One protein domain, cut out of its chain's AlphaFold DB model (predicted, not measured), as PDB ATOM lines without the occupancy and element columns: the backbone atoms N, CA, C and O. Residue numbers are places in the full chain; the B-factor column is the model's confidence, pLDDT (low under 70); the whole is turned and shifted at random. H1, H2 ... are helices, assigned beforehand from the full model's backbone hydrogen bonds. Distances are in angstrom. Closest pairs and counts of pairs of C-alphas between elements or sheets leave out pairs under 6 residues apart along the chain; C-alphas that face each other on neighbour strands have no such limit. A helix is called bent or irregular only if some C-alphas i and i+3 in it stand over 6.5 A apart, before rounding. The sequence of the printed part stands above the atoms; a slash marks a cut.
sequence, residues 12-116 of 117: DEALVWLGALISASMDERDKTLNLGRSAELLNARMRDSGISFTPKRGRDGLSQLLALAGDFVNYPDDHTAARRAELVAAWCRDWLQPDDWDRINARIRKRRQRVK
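AT A GLANCE: This is residues 12 to 116 of the 117 residues of an uncharacterized protein of Salinicola sp. L3 (UniProt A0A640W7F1). The longest helix, H5, crosses H1 on one side of a three-helix up-and-down bundle, H1, H3 and H4, while H2 sits across the bundle's end where H3 begins and H4 ends, and reaches away from it. The printed part has 105 residues with five named helices, H1 to H5 in chain order, and no named strand; the class is all helix. The whole is compact, with a radius of gyration of the C-alphas of 14.6 A and spans of 48 by 33 by 21 A.

HOW THE PARTS SIT: H5, residues 98 to 115, touches H1, residues 12 to 26, at a steep tilt of 63 degrees, opposite ways; their closest C-alphas, Ala 20 and Ile 104, are 7.0 A apart. H1 is irregular: C-alphas 12 and 15 are 7.4 A apart. With residues 12 to 18 alone H1 touches H4, residues 81 to 95, the same way at a shallow tilt of 34 degrees, only just short of steep; the closest C-alphas, Ala 14 and Ala 85, are 4.6 A apart. H3, residues 58 to 74, and H4 form a helical hairpin, opposite ways at 6 degrees, with C-alphas Gly 61 and Trp 95 closest at 6.7 A. H3 touches H1 with residues 62 to 69 alone, closest at C-alphas Ile 22 and Leu 65, 6.5 A. H2, residues 35 to 48, touches H4, about perpendicular at 76 degrees, with C-alphas Ser 38 and Trp 95 closest at 5.5 A. H5 is apart from H2 and H3. Every O i to N i+4 pair is within hydrogen-bond range in H2, H3 and H4; in H1 10 of 11 are, and in H5 13 of 14.

IN THESE COORDINATES: H5 measures 26.4 A, H3 24.7 A, H1 23.5 A, H4 21.2 A and H2 19.8 A from first to last C-alpha. C-alpha 12, where H1 begins, is at (-47.177, -41.717, -36.636), and C-alpha 115, where H5 ends, at (-49.132, -39.902, -51.169).

THE WHOLE: The C-alphas of Gly 50 and Lys 116 are the two farthest apart, at 49.5 A. The printed part has no cut and no long link; the link from H4 to H5 is tight. Residues 115 to 116 have pLDDT under 70.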
ATOM      1  N   ASP A  12     -47.153 -41.232 -35.250       88.06
ATOM      2  CA  ASP A  12     -47.177 -41.717 -36.636       88.06
ATOM      3  C   ASP A  12     -46.332 -40.869 -37.599       88.06
ATOM      4  O   ASP A  12     -45.948 -41.326 -38.675       88.06
ATOM      5  N   GLU A  13     -46.023 -39.623 -37.233       89.12
ATOM      6  CA  GLU A  13     -45.265 -38.705 -38.082       89.12
ATOM      7  C   GLU A  13     -43.766 -38.671 -37.752       89.12
ATOM      8  O   GLU A  13     -42.991 -38.101 -38.524       89.12
ATOM      9  N   ALA A  14     -43.324 -39.298 -36.655       91.56
ATOM     10  CA  ALA A  14     -41.949 -39.194 -36.160       91.56
ATOM     11  C   ALA A  14     -40.888 -39.532 -37.226       91.56
ATOM     12  O   ALA A  14     -39.924 -38.788 -37.406       91.56
ATOM     13  N   LEU A  15     -41.091 -40.616 -37.983       91.81
ATOM     14  CA  LEU A  15     -40.161 -41.043 -39.037       91.81
ATOM     15  C   LEU A  15     -40.167 -40.098 -40.246       91.81
ATOM     16  O   LEU A  15     -39.119 -39.827 -40.834       91.81
ATOM     17  N   VAL A  16     -41.337 -39.560 -40.604       92.31
ATOM     18  CA  VAL A  16     -41.474 -38.608 -41.716       92.31
ATOM     19  C   VAL A  16     -40.771 -37.297 -41.379       92.31
ATOM     20  O   VAL A  16     -40.060 -36.746 -42.224       92.31
ATOM     21  N   TRP A  17     -40.931 -36.822 -40.142       93.38
ATOM     22  CA  TRP A  17     -40.203 -35.667 -39.630       93.38
ATOM     23  C   TRP A  17     -38.701 -35.916 -39.632       93.38
ATOM     24  O   TRP A  17     -37.973 -35.129 -40.228       93.38
ATOM     25  N   LEU A  18     -38.239 -37.029 -39.059       94.25
ATOM     26  CA  LEU A  18     -36.816 -37.360 -39.015       94.25
ATOM     27  C   LEU A  18     -36.175 -37.350 -40.411       94.25
ATOM     28  O   LEU A  18     -35.160 -36.689 -40.622       94.25
ATOM     29  N   GLY A  19     -36.806 -37.998 -41.395       92.50
ATOM     30  CA  GLY A  19     -36.313 -38.004 -42.773       92.50
ATOM     31  C   GLY A  19     -36.324 -36.620 -43.435       92.50
ATOM     32  O   GLY A  19     -35.403 -36.276 -44.177       92.50
ATOM     33  N   ALA A  20     -37.344 -35.796 -43.169       92.12
ATOM     34  CA  ALA A  20     -37.399 -34.424 -43.675       92.12
ATOM     35  C   ALA A  20     -36.292 -33.540 -43.079       92.12
ATOM     36  O   ALA A  20     -35.694 -32.750 -43.808       92.12
ATOM     37  N   LEU A  21     -36.001 -33.701 -41.787       93.81
ATOM     38  CA  LEU A  21     -34.947 -32.974 -41.081       93.81
ATOM     39  C   LEU A  21     -33.558 -33.370 -41.580       93.81
ATOM     40  O   LEU A  21     -32.767 -32.490 -41.907       93.81
ATOM     41  N   ILE A  22     -33.292 -34.674 -41.723       93.12
ATOM     42  CA  ILE A  22     -32.028 -35.176 -42.281       93.12
ATOM     43  C   ILE A  22     -31.823 -34.619 -43.691       93.12
ATOM     44  O   ILE A  22     -30.793 -34.005 -43.966       93.12
ATOM     45  N   SER A  23     -32.836 -34.729 -44.557       90.44
ATOM     46  CA  SER A  23     -32.779 -34.189 -45.919       90.44
ATOM     47  C   SER A  23     -32.482 -32.686 -45.934       90.44
ATOM     48  O   SER A  23     -31.609 -32.259 -46.682       90.44
ATOM     49  N   ALA A  24     -33.166 -31.895 -45.101       90.38
ATOM     50  CA  ALA A  24     -32.962 -30.448 -45.031       90.38
ATOM     51  C   ALA A  24     -31.598 -30.057 -44.439       90.38
ATOM     52  O   ALA A  24     -31.101 -28.974 -44.720       90.38
ATOM     53  N   SER A  25     -31.004 -30.915 -43.605       89.38
ATOM     54  CA  SER A  25     -29.691 -30.674 -42.998       89.38
ATOM     55  C   SER A  25     -28.504 -31.053 -43.890       89.38
ATOM     56  O   SER A  25     -27.403 -30.555 -43.661       89.38
ATOM     57  N   MET A  26     -28.709 -31.938 -44.872       86.62
ATOM     58  CA  MET A  26     -27.654 -32.442 -45.760       86.62
ATOM     59  C   MET A  26     -27.665 -31.798 -47.151       86.62
ATOM     60  O   MET A  26     -26.630 -31.773 -47.811       86.62
ATOM     61  N   ASP A  27     -28.816 -31.316 -47.624       81.38
ATOM     62  CA  ASP A  27     -28.914 -30.701 -48.946       81.38
ATOM     63  C   ASP A  27     -28.363 -29.266 -48.915       81.38
ATOM     64  O   ASP A  27     -28.999 -28.335 -48.431       81.38
ATOM     65  N   GLU A  28     -27.168 -29.074 -49.476       71.19
ATOM     66  CA  GLU A  28     -26.496 -27.771 -49.557       71.19
ATOM     67  C   GLU A  28     -27.281 -26.724 -50.369       71.19
ATOM     68  O   GLU A  28     -27.086 -25.514 -50.202       71.19
ATOM     69  N   ARG A  29     -28.187 -27.164 -51.253       74.81
ATOM     70  CA  ARG A  29     -29.084 -26.281 -52.014       74.81
ATOM     71  C   ARG A  29     -30.315 -25.902 -51.196       74.81
ATOM     72  O   ARG A  29     -30.967 -24.894 -51.483       74.81
ATOM     73  N   ASP A  30     -30.616 -26.678 -50.163       74.50
ATOM     74  CA  ASP A  30     -31.752 -26.503 -49.280       74.50
ATOM     75  C   ASP A  30     -31.397 -25.648 -48.060       74.50
ATOM     76  O   ASP A  30     -31.092 -26.118 -46.969       74.50
ATOM     77  N   LYS A  31     -31.530 -24.331 -48.210       71.62
ATOM     78  CA  LYS A  31     -31.274 -23.367 -47.124       71.62
ATOM     79  C   LYS A  31     -32.390 -23.305 -46.073       71.62
ATOM     80  O   LYS A  31     -32.530 -22.291 -45.390       71.62
ATOM     81  N   THR A  32     -33.233 -24.331 -45.982       79.12
ATOM     82  CA  THR A  32     -34.373 -24.356 -45.053       79.12
ATOM     83  C   THR A  32     -33.944 -24.593 -43.616       79.12
ATOM     84  O   THR A  32     -34.663 -24.185 -42.716       79.12
ATOM     85  N   LEU A  33     -32.796 -25.231 -43.396       86.38
ATOM     86  CA  LEU A  33     -32.290 -25.517 -42.065       86.38
ATOM     87  C   LEU A  33     -30.836 -25.068 -41.957       86.38
ATOM     88  O   LEU A  33     -29.934 -25.691 -42.509       86.38
ATOM     89  N   ASN A  34     -30.594 -23.985 -41.219       89.12
ATOM     90  CA  ASN A  34     -29.239 -23.501 -40.972       89.12
ATOM     91  C   ASN A  34     -28.760 -23.915 -39.575       89.12
ATOM     92  O   ASN A  34     -28.854 -23.147 -38.616       89.12
ATOM     93  N   LEU A  35     -28.198 -25.123 -39.474       91.44
ATOM     94  CA  LEU A  35     -27.690 -25.666 -38.208       91.44
ATOM     95  C   LEU A  35     -26.533 -24.852 -37.612       91.44
ATOM     96  O   LEU A  35     -26.358 -24.851 -36.395       91.44
ATOM     97  N   GLY A  36     -25.753 -24.147 -38.439       91.69
ATOM     98  CA  GLY A  36     -24.714 -23.231 -37.962       91.69
ATOM     99  C   GLY A  36     -25.320 -22.081 -37.159       91.69
ATOM    100  O   GLY A  36     -24.974 -21.884 -35.996       91.69
ATOM    101  N   ARG A  37     -26.315 -21.406 -37.740       90.75
ATOM    102  CA  ARG A  37     -27.059 -20.334 -37.071       90.75
ATOM    103  C   ARG A  37     -27.823 -20.842 -35.847       90.75
ATOM    104  O   ARG A  37     -27.869 -20.161 -34.826       90.75
ATOM    105  N   SER A  38     -28.409 -22.037 -35.913       91.94
ATOM    106  CA  SER A  38     -29.070 -22.643 -34.750       91.94
ATOM    107  C   SER A  38     -28.094 -22.893 -33.600       91.94
ATOM    108  O   SER A  38     -28.410 -22.575 -32.454       91.94
ATOM    109  N   ALA A  39     -26.884 -23.378 -33.895       93.75
ATOM    110  CA  ALA A  39     -25.838 -23.553 -32.893       93.75
ATOM    111  C   ALA A  39     -25.409 -22.218 -32.262       93.75
ATOM    112  O   ALA A  39     -25.256 -22.138 -31.046       93.75
ATOM    113  N   GLU A  40     -25.256 -21.157 -33.062       93.88
ATOM    114  CA  GLU A  40     -24.949 -19.810 -32.561       93.88
ATOM    115  C   GLU A  40     -26.016 -19.307 -31.583       93.88
ATOM    116  O   GLU A  40     -25.682 -18.855 -30.487       93.88
ATOM    117  N   LEU A  41     -27.299 -19.443 -31.938       91.94
ATOM    118  CA  LEU A  41     -28.415 -19.036 -31.082       91.94
ATOM    119  C   LEU A  41     -28.501 -19.867 -29.797       91.94
ATOM    120  O   LEU A  41     -28.752 -19.312 -28.727       91.94
ATOM    121  N   LEU A  42     -28.285 -21.181 -29.882       91.19
ATOM    122  CA  LEU A  42     -28.216 -22.056 -28.711       91.19
ATOM    123  C   LEU A  42     -27.079 -21.639 -27.776       91.19
ATOM    124  O   LEU A  42     -27.297 -21.476 -26.577       91.19
ATOM    125  N   ASN A  43     -25.885 -21.412 -28.321       94.06
ATOM    126  CA  ASN A  43     -24.724 -20.985 -27.545       94.06
ATOM    127  C   ASN A  43     -24.930 -19.604 -26.914       94.06
ATOM    128  O   ASN A  43     -24.499 -19.395 -25.784       94.06
ATOM    129  N   ALA A  44     -25.592 -18.673 -27.609       92.44
ATOM    130  CA  ALA A  44     -25.942 -17.368 -27.052       92.44
ATOM    131  C   ALA A  44     -26.873 -17.519 -25.838       92.44
ATOM    132  O   ALA A  44     -26.551 -17.023 -24.765       92.44
ATOM    133  N   ARG A  45     -27.945 -18.317 -25.958       90.12
ATOM    134  CA  ARG A  45     -28.859 -18.603 -24.835       90.12
ATOM    135  C   ARG A  45     -28.155 -19.271 -23.652       90.12
ATOM    136  O   ARG A  45     -28.476 -18.976 -22.506       90.12
ATOM    137  N   MET A  46     -27.222 -20.186 -23.919       90.56
ATOM    138  CA  MET A  46     -26.437 -20.848 -22.869       90.56
ATOM    139  C   MET A  46     -25.447 -19.890 -22.205       90.56
ATOM    140  O   MET A  46     -25.233 -19.974 -21.003       90.56
ATOM    141  N   ARG A  47     -24.880 -18.944 -22.958       92.38
ATOM    142  CA  ARG A  47     -24.035 -17.889 -22.394       92.38
ATOM    143  C   ARG A  47     -24.839 -16.966 -21.478       92.38
ATOM    144  O   ARG A  47     -24.369 -16.658 -20.388       92.38
ATOM    145  N   ASP A  48     -26.051 -16.601 -21.885       91.75
ATOM    146  CA  ASP A  48     -26.948 -15.742 -21.103       91.75
ATOM    147  C   ASP A  48     -27.446 -16.415 -19.812       91.75
ATOM    148  O   ASP A  48     -27.815 -15.727 -18.863       91.75
ATOM    149  N   SER A  49     -27.439 -17.753 -19.738       89.44
ATOM    150  CA  SER A  49     -27.834 -18.485 -18.527       89.44
ATOM    151  C   SER A  49     -26.757 -18.498 -17.436       89.44
ATOM    152  O   SER A  49     -27.051 -18.867 -16.300       89.44
ATOM    153  N   GLY A  50     -25.514 -18.114 -17.759       87.94
ATOM    154  CA  GLY A  50     -24.388 -18.098 -16.818       87.94
ATOM    155  C   GLY A  50     -23.874 -19.484 -16.403       87.94
ATOM    156  O   GLY A  50     -22.990 -19.578 -15.553       87.94
ATOM    157  N   ILE A  51     -24.399 -20.563 -16.990       88.25
ATOM    158  CA  ILE A  51     -23.982 -21.942 -16.706       88.25
ATOM    159  C   ILE A  51     -22.831 -22.325 -17.640       88.25
ATOM    160  O   ILE A  51     -22.868 -22.044 -18.837       88.25
ATOM    161  N   SER A  52     -21.809 -23.005 -17.110       90.56
ATOM    162  CA  SER A  52     -20.726 -23.562 -17.931       90.56
ATOM    163  C   SER A  52     -21.280 -24.547 -18.964       90.56
ATOM    164  O   SER A  52     -22.032 -25.461 -18.623       90.56
ATOM    165  N   PHE A  53     -20.910 -24.372 -20.233       89.81
ATOM    166  CA  PHE A  53     -21.408 -25.194 -21.330       89.81
ATOM    167  C   PHE A  53     -20.322 -25.472 -22.368       89.81
ATOM    168  O   PHE A  53     -19.413 -24.671 -22.586       89.81
ATOM    169  N   THR A  54     -20.464 -26.596 -23.068       92.69
ATOM    170  CA  THR A  54     -19.659 -26.895 -24.255       92.69
ATOM    171  C   THR A  54     -20.310 -26.256 -25.482       92.69
ATOM    172  O   THR A  54     -21.465 -26.590 -25.775       92.69
ATOM    173  N   PRO A  55     -19.604 -25.384 -26.231       93.38
ATOM    174  CA  PRO A  55     -20.157 -24.758 -27.425       93.38
ATOM    175  C   PRO A  55     -20.609 -25.791 -28.458       93.38
ATOM    176  O   PRO A  55     -19.824 -26.636 -28.895       93.38
ATOM    177  N   LYS A  56     -21.873 -25.695 -28.867       93.94
ATOM    178  CA  LYS A  56     -22.456 -26.497 -29.943       93.94
ATOM    179  C   LYS A  56     -21.996 -25.980 -31.302       93.94
ATOM    180  O   LYS A  56     -21.773 -24.782 -31.483       93.94
ATOM    181  N   ARG A  57     -21.889 -26.880 -32.272       95.00
ATOM    182  CA  ARG A  57     -21.608 -26.605 -33.687       95.00
ATOM    183  C   ARG A  57     -22.726 -27.185 -34.544       95.00
ATOM    184  O   ARG A  57     -23.360 -28.153 -34.144       95.00
ATOM    185  N   GLY A  58     -22.917 -26.667 -35.759       91.50
ATOM    186  CA  GLY A  58     -23.958 -27.177 -36.665       91.50
ATOM    187  C   GLY A  58     -23.859 -28.686 -36.932       91.50
ATOM    188  O   GLY A  58     -24.877 -29.374 -36.963       91.50
ATOM    189  N   ARG A  59     -22.632 -29.227 -37.008       93.06
ATOM    190  CA  ARG A  59     -22.395 -30.676 -37.142       93.06
ATOM    191  C   ARG A  59     -22.996 -31.500 -36.001       93.06
ATOM    192  O   ARG A  59     -23.401 -32.627 -36.241       93.06
ATOM    193  N   ASP A  60     -23.082 -30.947 -34.790       95.44
ATOM    194  CA  ASP A  60     -23.600 -31.675 -33.632       95.44
ATOM    195  C   ASP A  60     -25.107 -31.928 -33.794       95.44
ATOM    196  O   ASP A  60     -25.590 -32.993 -33.425       95.44
ATOM    197  N   GLY A  61     -25.839 -30.986 -34.400       94.44
ATOM    198  CA  GLY A  61     -27.260 -31.148 -34.707       94.44
ATOM    199  C   GLY A  61     -27.504 -32.252 -35.734       94.44
ATOM    200  O   GLY A  61     -28.362 -33.105 -35.516       94.44
ATOM    201  N   LEU A  62     -26.702 -32.290 -36.804       94.88
ATOM    202  CA  LEU A  62     -26.755 -33.360 -37.805       94.88
ATOM    203  C   LEU A  62     -26.379 -34.718 -37.195       94.88
ATOM    204  O   LEU A  62     -27.094 -35.695 -37.395       94.88
ATOM    205  N   SER A  63     -25.300 -34.786 -36.409       96.38
ATOM    206  CA  SER A  63     -24.898 -36.021 -35.727       96.38
ATOM    207  C   SER A  63     -25.991 -36.549 -34.797       96.38
ATOM    208  O   SER A  63     -26.210 -37.754 -34.761       96.38
ATOM    209  N   GLN A  64     -26.718 -35.672 -34.095       96.38
ATOM    210  CA  GLN A  64     -27.863 -36.076 -33.272       96.38
ATOM    211  C   GLN A  64     -29.017 -36.650 -34.106       96.38
ATOM    212  O   GLN A  64     -29.585 -37.664 -33.715       96.38
ATOM    213  N   LEU A  65     -29.346 -36.059 -35.264       96.31
ATOM    214  CA  LEU A  65     -30.369 -36.622 -36.162       96.31
ATOM    215  C   LEU A  65     -29.976 -38.008 -36.676       96.31
ATOM    216  O   LEU A  65     -30.805 -38.914 -36.707       96.31
ATOM    217  N   LEU A  66     -28.713 -38.176 -37.079       96.62
ATOM    218  CA  LEU A  66     -28.206 -39.455 -37.573       96.62
ATOM    219  C   LEU A  66     -28.163 -40.515 -36.468       96.62
ATOM    220  O   LEU A  66     -28.482 -41.668 -36.740       96.62
ATOM    221  N   ALA A  67     -27.834 -40.129 -35.231       96.56
ATOM    222  CA  ALA A  67     -27.911 -41.018 -34.075       96.56
ATOM    223  C   ALA A  67     -29.352 -41.487 -33.831       96.56
ATOM    224  O   ALA A  67     -29.583 -42.688 -33.784       96.56
ATOM    225  N   LEU A  68     -30.332 -40.572 -33.814       96.50
ATOM    226  CA  LEU A  68     -31.751 -40.939 -33.689       96.50
ATOM    227  C   LEU A  68     -32.208 -41.888 -34.806       96.50
ATOM    228  O   LEU A  68     -32.933 -42.844 -34.548       96.50
ATOM    229  N   ALA A  69     -31.787 -41.641 -36.050       95.81
ATOM    230  CA  ALA A  69     -32.099 -42.532 -37.166       95.81
ATOM    231  C   ALA A  69     -31.468 -43.917 -36.995       95.81
ATOM    232  O   ALA A  69     -32.136 -44.918 -37.245       95.81
ATOM    233  N   GLY A  70     -30.215 -43.973 -36.539       95.38
ATOM    234  CA  GLY A  70     -29.541 -45.220 -36.195       95.38
ATOM    235  C   GLY A  70     -30.278 -45.978 -35.095       95.38
ATOM    236  O   GLY A  70     -30.573 -47.156 -35.270       95.38
ATOM    237  N   ASP A  71     -30.648 -45.301 -34.011       94.81
ATOM    238  CA  ASP A  71     -31.346 -45.908 -32.877       94.81
ATOM    239  C   ASP A  71     -32.713 -46.469 -33.290       94.81
ATOM    240  O   ASP A  71     -33.057 -47.597 -32.950       94.81
ATOM    241  N   PHE A  72     -33.485 -45.735 -34.100       94.31
ATOM    242  CA  PHE A  72     -34.811 -46.191 -34.541       94.31
ATOM    243  C   PHE A  72     -34.757 -47.398 -35.483       94.31
ATOM    244  O   PHE A  72     -35.752 -48.119 -35.597       94.31
ATOM    245  N   VAL A  73     -33.632 -47.589 -36.178       93.44
ATOM    246  CA  VAL A  73     -33.402 -48.720 -37.084       93.44
ATOM    247  C   VAL A  73     -32.821 -49.917 -36.336       93.44
ATOM    248  O   VAL A  73     -33.281 -51.035 -36.543       93.44
ATOM    249  N   ASN A  74     -31.829 -49.691 -35.475       93.75
ATOM    250  CA  ASN A  74     -31.090 -50.757 -34.797       93.75
ATOM    251  C   ASN A  74     -31.804 -51.271 -33.542       93.75
ATOM    252  O   ASN A  74     -31.657 -52.442 -33.202       93.75
ATOM    253  N   TYR A  75     -32.586 -50.414 -32.881       91.69
ATOM    254  CA  TYR A  75     -33.298 -50.717 -31.639       91.69
ATOM    255  C   TYR A  75     -34.784 -50.340 -31.758       91.69
ATOM    256  O   TYR A  75     -35.286 -49.471 -31.038       91.69
ATOM    257  N   PRO A  76     -35.527 -50.953 -32.700       87.50
ATOM    258  CA  PRO A  76     -36.909 -50.571 -32.949       87.50
ATOM    259  C   PRO A  76     -37.825 -50.833 -31.745       87.50
ATOM    260  O   PRO A  76     -38.763 -50.058 -31.537       87.50
ATOM    261  N   ASP A  77     -37.535 -51.865 -30.949       89.56
ATOM    262  CA  ASP A  77     -38.332 -52.270 -29.784       89.56
ATOM    263  C   ASP A  77     -38.081 -51.387 -28.546       89.56
ATOM    264  O   ASP A  77     -38.985 -51.187 -27.735       89.56
ATOM    265  N   ASP A  78     -36.903 -50.765 -28.448       89.06
ATOM    266  CA  ASP A  78     -36.534 -49.856 -27.347       89.06
ATOM    267  C   ASP A  78     -37.198 -48.474 -27.485       89.06
ATOM    268  O   ASP A  78     -37.201 -47.642 -26.567       89.06
ATOM    269  N   HIS A  79     -37.781 -48.202 -28.653       87.75
ATOM    270  CA  HIS A  79     -38.355 -46.912 -28.998       87.75
ATOM    271  C   HIS A  79     -39.781 -47.065 -29.513       87.75
ATOM    272  O   HIS A  79     -40.019 -47.195 -30.717       87.75
ATOM    273  N   THR A  80     -40.749 -46.946 -28.602       91.12
ATOM    274  CA  THR A  80     -42.168 -46.824 -28.963       91.12
ATOM    275  C   THR A  80     -42.398 -45.621 -29.882       91.12
ATOM    276  O   THR A  80     -41.657 -44.637 -29.837       91.12
ATOM    277  N   ALA A  81     -43.453 -45.648 -30.701       89.94
ATOM    278  CA  ALA A  81     -43.766 -44.541 -31.611       89.94
ATOM    279  C   ALA A  81     -43.900 -43.189 -30.878       89.94
ATOM    280  O   ALA A  81     -43.415 -42.166 -31.363       89.94
ATOM    281  N   ALA A  82     -44.480 -43.192 -29.672       90.94
ATOM    282  CA  ALA A  82     -44.555 -42.010 -28.816       90.94
ATOM    283  C   ALA A  82     -43.160 -41.510 -28.415       90.94
ATOM    284  O   ALA A  82     -42.856 -40.328 -28.580       90.94
ATOM    285  N   ARG A  83     -42.273 -42.416 -27.986       92.50
ATOM    286  CA  ARG A  83     -40.902 -42.057 -27.621       92.50
ATOM    287  C   ARG A  83     -40.119 -41.487 -28.803       92.50
ATOM    288  O   ARG A  83     -39.382 -40.517 -28.640       92.50
ATOM    289  N   ARG A  84     -40.301 -42.047 -30.001       94.31
ATOM    290  CA  ARG A  84     -39.678 -41.524 -31.228       94.31
ATOM    291  C   ARG A  84     -40.124 -40.091 -31.509       94.31
ATOM    292  O   ARG A  84     -39.281 -39.236 -31.772       94.31
ATOM    293  N   ALA A  85     -41.424 -39.813 -31.408       93.50
ATOM    294  CA  ALA A  85     -41.956 -38.466 -31.600       93.50
ATOM    295  C   ALA A  85     -41.403 -37.471 -30.572       93.50
ATOM    296  O   ALA A  85     -40.984 -36.380 -30.953       93.50
ATOM    297  N   GLU A  86     -41.327 -37.854 -29.295       92.88
ATOM    298  CA  GLU A  86     -40.740 -37.016 -28.242       92.88
ATOM    299  C   GLU A  86     -39.280 -36.656 -28.521       92.88
ATOM    300  O   GLU A  86     -38.891 -35.498 -28.368       92.88
ATOM    301  N   LEU A  87     -38.469 -37.635 -28.932       94.94
ATOM    302  CA  LEU A  87     -37.050 -37.431 -29.223       94.94
ATOM    303  C   LEU A  87     -36.852 -36.490 -30.416       94.94
ATOM    304  O   LEU A  87     -36.049 -35.558 -30.345       94.94
ATOM    305  N   VAL A  88     -37.631 -36.677 -31.485       95.38
ATOM    306  CA  VAL A  88     -37.602 -35.780 -32.649       95.38
ATOM    307  C   VAL A  88     -38.092 -34.378 -32.265       95.38
ATOM    308  O   VAL A  88     -37.468 -33.385 -32.636       95.38
ATOM    309  N   ALA A  89     -39.156 -34.264 -31.468       93.38
ATOM    310  CA  ALA A  89     -39.672 -32.983 -30.984       93.38
ATOM    311  C   ALA A  89     -38.670 -32.244 -30.081       93.38
ATOM    312  O   ALA A  89     -38.551 -31.018 -30.161       93.38
ATOM    313  N   ALA A  90     -37.936 -32.973 -29.236       93.31
ATOM    314  CA  ALA A  90     -36.875 -32.416 -28.405       93.31
ATOM    315  C   ALA A  90     -35.745 -31.849 -29.271       93.31
ATOM    316  O   ALA A  90     -35.363 -30.693 -29.086       93.31
ATOM    317  N   TRP A  91     -35.298 -32.603 -30.278       95.06
ATOM    318  CA  TRP A  91     -34.312 -32.113 -31.238       95.06
ATOM    319  C   TRP A  91     -34.805 -30.844 -31.950       95.06
ATOM    320  O   TRP A  91     -34.093 -29.842 -32.007       95.06
ATOM    321  N   CYS A  92     -36.055 -30.839 -32.424       93.75
ATOM    322  CA  CYS A  92     -36.666 -29.681 -33.075       93.75
ATOM    323  C   CYS A  92     -36.673 -28.442 -32.173       93.75
ATOM    324  O   CYS A  92     -36.371 -27.346 -32.634       93.75
ATOM    325  N   ARG A  93     -36.982 -28.599 -30.885       91.12
ATOM    326  CA  ARG A  93     -37.023 -27.486 -29.928       91.12
ATOM    327  C   ARG A  93     -35.669 -26.798 -29.760       91.12
ATOM    328  O   ARG A  93     -35.628 -25.582 -29.561       91.12
ATOM    329  N   ASP A  94     -34.595 -27.573 -29.818       90.12
ATOM    330  CA  ASP A  94     -33.243 -27.055 -29.650       90.12
ATOM    331  C   ASP A  94     -32.712 -26.467 -30.962       90.12
ATOM    332  O   ASP A  94     -32.145 -25.373 -30.972       90.12
ATOM    333  N   TRP A  95     -32.942 -27.151 -32.084       92.75
ATOM    334  CA  TRP A  95     -32.266 -26.853 -33.345       92.75
ATOM    335  C   TRP A  95     -33.092 -26.081 -34.370       92.75
ATOM    336  O   TRP A  95     -32.500 -25.443 -35.242       92.75
ATOM    337  N   LEU A  96     -34.424 -26.100 -34.308       90.50
ATOM    338  CA  LEU A  96     -35.248 -25.372 -35.272       90.50
ATOM    339  C   LEU A  96     -35.546 -23.954 -34.817       90.50
ATOM    340  O   LEU A  96     -35.998 -23.698 -33.697       90.50
ATOM    341  N   GLN A  97     -35.368 -23.020 -35.746       87.19
ATOM    342  CA  GLN A  97     -35.937 -21.692 -35.602       87.19
ATOM    343  C   GLN A  97     -37.431 -21.723 -35.953       87.19
ATOM    344  O   GLN A  97     -37.868 -22.593 -36.713       87.19
ATOM    345  N   PRO A  98     -38.232 -20.779 -35.424       82.88
ATOM    346  CA  PRO A  98     -39.669 -20.740 -35.692       82.88
ATOM    347  C   PRO A  98     -40.024 -20.754 -37.186       82.88
ATOM    348  O   PRO A  98     -40.951 -21.456 -37.578       82.88
ATOM    349  N   ASP A  99     -39.257 -20.050 -38.022       84.69
ATOM    350  CA  ASP A  99     -39.504 -19.979 -39.467       84.69
ATOM    351  C   ASP A  99     -39.153 -21.288 -40.195       84.69
ATOM    352  O   ASP A  99     -39.809 -21.662 -41.172       84.69
ATOM    353  N   ASP A 100     -38.129 -22.003 -39.721       87.62
ATOM    354  CA  ASP A 100     -37.686 -23.273 -40.306       87.62
ATOM    355  C   ASP A 100     -38.734 -24.366 -40.055       87.62
ATOM    356  O   ASP A 100     -39.037 -25.168 -40.943       87.62
ATOM    357  N   TRP A 101     -39.356 -24.341 -38.869       88.00
ATOM    358  CA  TRP A 101     -40.461 -25.230 -38.511       88.00
ATOM    359  C   TRP A 101     -41.610 -25.147 -39.518       88.00
ATOM    360  O   TRP A 101     -42.030 -26.169 -40.063       88.00
ATOM    361  N   ASP A 102     -42.094 -23.937 -39.806       86.75
ATOM    362  CA  ASP A 102     -43.235 -23.739 -40.702       86.75
ATOM    363  C   ASP A 102     -42.912 -24.213 -42.131       86.75
ATOM    364  O   ASP A 102     -43.750 -24.833 -42.798       86.75
ATOM    365  N   ARG A 103     -41.669 -24.015 -42.589       87.75
ATOM    366  CA  ARG A 103     -41.196 -24.489 -43.901       87.75
ATOM    367  C   ARG A 103     -41.124 -26.013 -43.979       87.75
ATOM    368  O   ARG A 103     -41.583 -26.595 -44.967       87.75
ATOM    369  N   ILE A 104     -40.572 -26.667 -42.957       89.50
ATOM    370  CA  ILE A 104     -40.474 -28.131 -42.894       89.50
ATOM    371  C   ILE A 104     -41.869 -28.749 -42.785       89.50
ATOM    372  O   ILE A 104     -42.204 -29.641 -43.567       89.50
ATOM    373  N   ASN A 105     -42.724 -28.215 -41.915       88.94
ATOM    374  CA  ASN A 105     -44.102 -28.673 -41.766       88.94
ATOM    375  C   ASN A 105     -44.887 -28.542 -43.085       88.94
ATOM    376  O   ASN A 105     -45.559 -29.476 -43.526       88.94
ATOM    377  N   ALA A 106     -44.739 -27.417 -43.797       87.06
ATOM    378  CA  ALA A 106     -45.361 -27.231 -45.107       87.06
ATOM    379  C   ALA A 106     -44.891 -28.270 -46.141       87.06
ATOM    380  O   ALA A 106     -45.694 -28.734 -46.957       87.06
ATOM    381  N   ARG A 107     -43.613 -28.667 -46.111       85.56
ATOM    382  CA  ARG A 107     -43.067 -29.723 -46.980       85.56
ATOM    383  C   ARG A 107     -43.605 -31.098 -46.623       85.56
ATOM    384  O   ARG A 107     -43.996 -31.829 -47.530       85.56
ATOM    385  N   ILE A 108     -43.677 -31.430 -45.337       87.00
ATOM    386  CA  ILE A 108     -44.270 -32.680 -44.853       87.00
ATOM    387  C   ILE A 108     -45.740 -32.753 -45.277       87.00
ATOM    388  O   ILE A 108     -46.157 -33.737 -45.888       87.00
ATOM    389  N   ARG A 109     -46.504 -31.669 -45.095       86.06
ATOM    390  CA  ARG A 109     -47.895 -31.571 -45.558       86.06
ATOM    391  C   ARG A 109     -48.024 -31.763 -47.073       86.06
ATOM    392  O   ARG A 109     -48.897 -32.505 -47.515       86.06
ATOM    393  N   LYS A 110     -47.149 -31.143 -47.874       83.00
ATOM    394  CA  LYS A 110     -47.122 -31.341 -49.338       83.00
ATOM    395  C   LYS A 110     -46.785 -32.785 -49.720       83.00
ATOM    396  O   LYS A 110     -47.407 -33.322 -50.630       83.00
ATOM    397  N   ARG A 111     -45.832 -33.429 -49.034       78.25
ATOM    398  CA  ARG A 111     -45.511 -34.853 -49.245       78.25
ATOM    399  C   ARG A 111     -46.722 -35.734 -48.934       78.25
ATOM    400  O   ARG A 111     -47.067 -36.572 -49.755       78.25
ATOM    401  N   ARG A 112     -47.437 -35.473 -47.834       77.31
ATOM    402  CA  ARG A 112     -48.681 -36.184 -47.480       77.31
ATOM    403  C   ARG A 112     -49.764 -36.061 -48.552       77.31
ATOM    404  O   ARG A 112     -50.405 -37.050 -48.880       77.31
ATOM    405  N   GLN A 113     -49.955 -34.868 -49.115       77.06
ATOM    406  CA  GLN A 113     -50.942 -34.647 -50.180       77.06
ATOM    407  C   GLN A 113     -50.622 -35.419 -51.466       77.06
ATOM    408  O   GLN A 113     -51.543 -35.773 -52.185       77.06
ATOM    409  N   ARG A 114     -49.342 -35.695 -51.746       71.00
ATOM    410  CA  ARG A 114     -48.909 -36.466 -52.926       71.00
ATOM    411  C   ARG A 114     -48.998 -37.985 -52.749       71.00
ATOM    412  O   ARG A 114     -48.949 -38.694 -53.740       71.00
ATOM    413  N   VAL A 115     -49.065 -38.466 -51.508       63.38
ATOM    414  CA  VAL A 115     -49.132 -39.902 -51.169       63.38
ATOM    415  C   VAL A 115     -50.582 -40.372 -50.983       63.38
ATOM    416  O   VAL A 115     -50.844 -41.570 -50.931       63.38
ATOM    417  N   LYS A 116     -51.544 -39.444 -50.912       47.88
ATOM    418  CA  LYS A 116     -52.967 -39.783 -50.981       47.88
ATOM    419  C   LYS A 116     -53.322 -40.125 -52.444       47.88
ATOM    420  O   LYS A 116     -53.003 -39.294 -53.295       47.88
TER     421      LYS A 116